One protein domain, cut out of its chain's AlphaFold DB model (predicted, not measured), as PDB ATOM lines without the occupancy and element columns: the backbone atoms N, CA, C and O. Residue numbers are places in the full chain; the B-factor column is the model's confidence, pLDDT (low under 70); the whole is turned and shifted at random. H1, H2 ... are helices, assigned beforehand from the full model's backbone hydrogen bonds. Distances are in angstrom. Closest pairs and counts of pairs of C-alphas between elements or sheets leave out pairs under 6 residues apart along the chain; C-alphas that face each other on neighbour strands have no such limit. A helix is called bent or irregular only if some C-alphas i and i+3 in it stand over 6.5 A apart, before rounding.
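Overview. This is residues 2 to 44 of the 90 residues of the protein "Transcriptional regulator" of Staphylococcus gallinarum (UniProt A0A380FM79). Look for two helices joined end to end as a wide, open L: H1 is the longer arm, H2 the shorter one, and the corner between them is the tight link of residues 29 and 30. No other part folds back to fill the L, and residues 2 to 6 turn off to the side at the far end of H1. The printed part has 43 residues with two named helices, H1 then H2, and no named strand; its class is all helix. It is extended, with a radius of gyration of the C-alphas of 17.9 A and spans of 54 by 20 by 15 A.

Arrangement. Begin with the longest helix, H1, residues 7 to 28, and go on to H2, residues 31 to 43. Although they follow each other in the chain, H1 and H2 are apart, with no C-alpha of the one within 8 A of the other. In both helices every O i to N i+4 pair is within hydrogen-bond range. Neither helix is bent or irregular.

Along the chain. Find C-alpha 7 at (43.751, -36.310, 49.300); from there H1 runs 31.7 A to C-alpha 28 at (50.966, -31.819, 18.724), with the main change in z. H2 starts with C-alpha 31 at (45.992, -27.092, 12.556) and runs 18.8 A to C-alpha 43 at (30.562, -31.951, 2.973), with the main change in x.

Size, cuts and confidence. The two C-alphas farthest apart are those of Asn 4 and Gln 43, at 54.3 A. Residues 2 to 44 stand free: no C-alpha has another, 8 or more residues away along the chain, within 10 A. The printed part has no cut. In the B-factor column, the mean pLDDT of the printed part is 91.7, and residues 2 to 4 are under 70.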
ATOM      1  N   LEU A   2      52.520 -48.530  50.191       50.19
ATOM      2  CA  LEU A   2      51.482 -47.525  49.958       50.19
ATOM      3  C   LEU A   2      51.781 -46.352  50.895       50.19
ATOM      4  O   LEU A   2      51.554 -46.453  52.097       50.19
ATOM      5  N   GLN A   3      52.383 -45.286  50.370       55.44
ATOM      6  CA  GLN A   3      52.480 -44.043  51.124       55.44
ATOM      7  C   GLN A   3      51.063 -43.492  51.273       55.44
ATOM      8  O   GLN A   3      50.330 -43.420  50.287       55.44
ATOM      9  N   ASN A   4      50.675 -43.145  52.501       66.62
ATOM     10  CA  ASN A   4      49.420 -42.468  52.810       66.62
ATOM     11  C   ASN A   4      49.479 -41.041  52.244       66.62
ATOM     12  O   ASN A   4      49.761 -40.077  52.954       66.62
ATOM     13  N   GLU A   5      49.322 -40.939  50.929       73.88
ATOM     14  CA  GLU A   5      49.284 -39.682  50.207       73.88
ATOM     15  C   GLU A   5      48.010 -38.920  50.594       73.88
ATOM     16  O   GLU A   5      46.916 -39.483  50.600       73.88
ATOM     17  N   SER A   6      48.154 -37.639  50.952       88.06
ATOM     18  CA  SER A   6      47.001 -36.802  51.286       88.06
ATOM     19  C   SER A   6      46.081 -36.657  50.073       88.06
ATOM     20  O   SER A   6      46.544 -36.549  48.933       88.06
ATOM     21  N   VAL A   7      44.772 -36.581  50.324       90.38
ATOM     22  CA  VAL A   7      43.751 -36.310  49.300       90.38
ATOM     23  C   VAL A   7      44.098 -35.056  48.492       90.38
ATOM     24  O   VAL A   7      43.872 -35.027  47.284       90.38
ATOM     25  N   ASP A   8      44.686 -34.036  49.120       90.31
ATOM     26  CA  ASP A   8      45.068 -32.804  48.426       90.31
ATOM     27  C   ASP A   8      46.249 -33.011  47.474       90.31
ATOM     28  O   ASP A   8      46.224 -32.518  46.349       90.31
ATOM     29  N   THR A   9      47.234 -33.824  47.859       91.00
ATOM     30  CA  THR A   9      48.344 -34.186  46.970       91.00
ATOM     31  C   THR A   9      47.848 -35.021  45.785       91.00
ATOM     32  O   THR A   9      48.242 -34.764  44.646       91.00
ATOM     33  N   LEU A  10      46.907 -35.948  46.018       91.12
ATOM     34  CA  LEU A  10      46.273 -36.726  44.951       91.12
ATOM     35  C   LEU A  10      45.502 -35.829  43.971       91.12
ATOM     36  O   LEU A  10      45.675 -35.962  42.758       91.12
ATOM     37  N   LYS A  11      44.703 -34.876  44.474       91.44
ATOM     38  CA  LYS A  11      44.001 -33.884  43.639       91.44
ATOM     39  C   LYS A  11      44.981 -33.092  42.778       91.44
ATOM     40  O   LYS A  11      44.782 -33.004  41.566       91.44
ATOM     41  N   SER A  12      46.049 -32.555  43.374       94.00
ATOM     42  CA  SER A  12      47.066 -31.789  42.647       94.00
ATOM     43  C   SER A  12      47.743 -32.621  41.558       94.00
ATOM     44  O   SER A  12      47.913 -32.134  40.441       94.00
ATOM     45  N   LYS A  13      48.069 -33.891  41.831       94.31
ATOM     46  CA  LYS A  13      48.645 -34.796  40.826       94.31
ATOM     47  C   LYS A  13      47.680 -35.097  39.684       94.31
ATOM     48  O   LYS A  13      48.094 -35.068  38.527       94.31
ATOM     49  N   MET A  14      46.407 -35.370  39.980       95.38
ATOM     50  CA  MET A  14      45.396 -35.615  38.944       95.38
ATOM     51  C   MET A  14      45.188 -34.384  38.060       95.38
ATOM     52  O   MET A  14      45.152 -34.519  36.836       95.38
ATOM     53  N   LEU A  15      45.112 -33.192  38.661       96.44
ATOM     54  CA  LEU A  15      44.997 -31.939  37.919       96.44
ATOM     55  C   LEU A  15      46.229 -31.694  37.043       96.44
ATOM     56  O   LEU A  15      46.071 -31.422  35.857       96.44
ATOM     57  N   SER A  16      47.439 -31.848  37.594       96.94
ATOM     58  CA  SER A  16      48.683 -31.720  36.822       96.94
ATOM     59  C   SER A  16      48.672 -32.658  35.623       96.94
ATOM     60  O   SER A  16      48.875 -32.220  34.499       96.94
ATOM     61  N   ARG A  17      48.321 -33.933  35.830       96.12
ATOM     62  CA  ARG A  17      48.268 -34.934  34.759       96.12
ATOM     63  C   ARG A  17      47.286 -34.551  33.650       96.12
ATOM     64  O   ARG A  17      47.595 -34.745  32.474       96.12
ATOM     65  N   ALA A  18      46.110 -34.037  34.011       95.75
ATOM     66  CA  ALA A  18      45.120 -33.575  33.043       95.75
ATOM     67  C   ALA A  18      45.645 -32.373  32.241       95.75
ATOM     68  O   ALA A  18      45.590 -32.392  31.012       95.75
ATOM     69  N   THR A  19      46.219 -31.378  32.923       97.19
ATOM     70  CA  THR A  19      46.819 -30.188  32.304       97.19
ATOM     71  C   THR A  19      47.974 -30.552  31.373       97.19
ATOM     72  O   THR A  19      48.001 -30.101  30.231       97.19
ATOM     73  N   ASP A  20      48.885 -31.422  31.808       97.31
ATOM     74  CA  ASP A  20      50.023 -31.880  31.004       97.31
ATOM     75  C   ASP A  20      49.552 -32.607  29.743       97.31
ATOM     76  O   ASP A  20      50.075 -32.380  28.653       97.31
ATOM     77  N   THR A  21      48.509 -33.433  29.869       96.00
ATOM     78  CA  THR A  21      47.895 -34.121  28.725       96.00
ATOM     79  C   THR A  21      47.284 -33.119  27.745       96.00
ATOM     80  O   THR A  21      47.489 -33.244  26.538       96.00
ATOM     81  N   MET A  22      46.569 -32.102  28.234       95.38
ATOM     82  CA  MET A  22      45.998 -31.058  27.378       95.38
ATOM     83  C   MET A  22      47.080 -30.231  26.675       95.38
ATOM     84  O   MET A  22      46.959 -29.974  25.480       95.38
ATOM     85  N   ASN A  23      48.159 -29.872  27.375       96.81
ATOM     86  CA  ASN A  23      49.294 -29.145  26.799       96.81
ATOM     87  C   ASN A  23      50.022 -29.973  25.734       96.81
ATOM     88  O   ASN A  23      50.370 -29.458  24.668       96.81
ATOM     89  N   PHE A  24      50.220 -31.266  25.990       96.00
ATOM     90  CA  PHE A  24      50.772 -32.188  25.004       96.00
ATOM     91  C   PHE A  24      49.895 -32.233  23.747       96.00
ATOM     92  O   PHE A  24      50.393 -32.051  22.641       96.00
ATOM     93  N   VAL A  25      48.578 -32.383  23.898       93.38
ATOM     94  CA  VAL A  25      47.653 -32.373  22.755       93.38
ATOM     95  C   VAL A  25      47.715 -31.038  22.004       93.38
ATOM     96  O   VAL A  25      47.864 -31.036  20.786       93.38
ATOM     97  N   ALA A  26      47.680 -29.905  22.707       93.25
ATOM     98  CA  ALA A  26      47.723 -28.579  22.092       93.25
ATOM     99  C   ALA A  26      49.007 -28.321  21.284       93.25
ATOM    100  O   ALA A  26      48.965 -27.619  20.279       93.25
ATOM    101  N   THR A  27      50.136 -28.896  21.704       94.94
ATOM    102  CA  THR A  27      51.427 -28.748  21.010       94.94
ATOM    103  C   THR A  27      51.601 -29.693  19.822       94.94
ATOM    104  O   THR A  27      52.436 -29.423  18.964       94.94
ATOM    105  N   HIS A  28      50.827 -30.780  19.754       94.31
ATOM    106  CA  HIS A  28      50.966 -31.819  18.724       94.31
ATOM    107  C   HIS A  28      49.810 -31.845  17.717       94.31
ATOM    108  O   HIS A  28      49.900 -32.537  16.704       94.31
ATOM    109  N   ILE A  29      48.724 -31.112  17.974       94.38
ATOM    110  CA  ILE A  29      47.661 -30.920  16.989       94.38
ATOM    111  C   ILE A  29      48.204 -30.092  15.822       94.38
ATOM    112  O   ILE A  29      48.599 -28.940  15.983       94.38
ATOM    113  N   ASP A  30      48.159 -30.678  14.629       95.00
ATOM    114  CA  ASP A  30      48.392 -29.960  13.384       95.00
ATOM    115  C   ASP A  30      47.107 -29.248  12.940       95.00
ATOM    116  O   ASP A  30      46.101 -29.884  12.618       95.00
ATOM    117  N   ALA A  31      47.145 -27.915  12.913       94.69
ATOM    118  CA  ALA A  31      45.992 -27.092  12.556       94.69
ATOM    119  C   ALA A  31      45.475 -27.396  11.141       94.69
ATOM    120  O   ALA A  31      44.264 -27.449  10.928       94.69
ATOM    121  N   LYS A  32      46.379 -27.671  10.192       96.44
ATOM    122  CA  LYS A  32      46.007 -27.966   8.805       96.44
ATOM    123  C   LYS A  32      45.192 -29.258   8.709       96.44
ATOM    124  O   LYS A  32      44.147 -29.277   8.062       96.44
ATOM    125  N   SER A  33      45.621 -30.307   9.407       96.19
ATOM    126  CA  SER A  33      44.876 -31.565   9.502       96.19
ATOM    127  C   SER A  33      43.473 -31.359  10.086       96.19
ATOM    128  O   SER A  33      42.508 -31.949   9.599       96.19
ATOM    129  N   ILE A  34      43.324 -30.500  11.102       96.06
ATOM    130  CA  ILE A  34      42.007 -30.181  11.681       96.06
ATOM    131  C   ILE A  34      41.103 -29.472  10.665       96.06
ATOM    132  O   ILE A  34      39.925 -29.830  10.554       96.06
ATOM    133  N   ASP A  35      41.631 -28.512   9.906       97.19
ATOM    134  CA  ASP A  35      40.873 -27.810   8.865       97.19
ATOM    135  C   ASP A  35      40.405 -28.761   7.753       97.19
ATOM    136  O   ASP A  35      39.241 -28.708   7.339       97.19
ATOM    137  N   GLU A  36      41.268 -29.679   7.314       97.44
ATOM    138  CA  GLU A  36      40.934 -30.705   6.320       97.44
ATOM    139  C   GLU A  36      39.831 -31.647   6.828       97.44
ATOM    140  O   GLU A  36      38.841 -31.883   6.127       97.44
ATOM    141  N   ILE A  37      39.931 -32.116   8.077       95.69
ATOM    142  CA  ILE A  37      38.886 -32.928   8.720       95.69
ATOM    143  C   ILE A  37      37.561 -32.158   8.760       95.69
ATOM    144  O   ILE A  37      36.515 -32.695   8.391       95.69
ATOM    145  N   CYS A  38      37.589 -30.884   9.159       95.69
ATOM    146  CA  CYS A  38      36.392 -30.045   9.206       95.69
ATOM    147  C   CYS A  38      35.763 -29.862   7.821       95.69
ATOM    148  O   CYS A  38      34.535 -29.873   7.703       95.69
ATOM    149  N   HIS A  39      36.575 -29.699   6.777       96.31
ATOM    150  CA  HIS A  39      36.104 -29.581   5.401       96.31
ATOM    151  C   HIS A  39      35.361 -30.844   4.948       96.31
ATOM    152  O   HIS A  39      34.231 -30.753   4.463       96.31
ATOM    153  N   VAL A  40      35.949 -32.020   5.187       96.50
ATOM    154  CA  VAL A  40      35.346 -33.315   4.839       96.50
ATOM    155  C   VAL A  40      34.048 -33.548   5.618       96.50
ATOM    156  O   VAL A  40      33.030 -33.908   5.026       96.50
ATOM    157  N   ILE A  41      34.045 -33.283   6.928       95.69
ATOM    158  CA  ILE A  41      32.858 -33.428   7.787       95.69
ATOM    159  C   ILE A  41      31.707 -32.543   7.291       95.69
ATOM    160  O   ILE A  41      30.573 -33.009   7.210       95.69
ATOM    161  N   LYS A  42      31.979 -31.285   6.926       93.38
ATOM    162  CA  LYS A  42      30.948 -30.343   6.452       93.38
ATOM    163  C   LYS A  42      30.317 -30.753   5.120       93.38
ATOM    164  O   LYS A  42      29.177 -30.385   4.859       93.38
ATOM    165  N   GLN A  43      31.045 -31.483   4.277       94.88
ATOM    166  CA  GLN A  43      30.562 -31.951   2.973       94.88
ATOM    167  C   GLN A  43      29.918 -33.340   3.027       94.88
ATOM    168  O   GLN A  43      29.265 -33.764   2.070       94.88
ATOM    169  N   ALA A  44      30.098 -34.070   4.128       95.19
ATOM    170  CA  ALA A  44      29.589 -35.422   4.265       95.19
ATOM    171  C   ALA A  44      28.052 -35.439   4.305       95.19
ATOM    172  O   ALA A  44      27.416 -34.792   5.135       95.19
TER     173      ALA A  44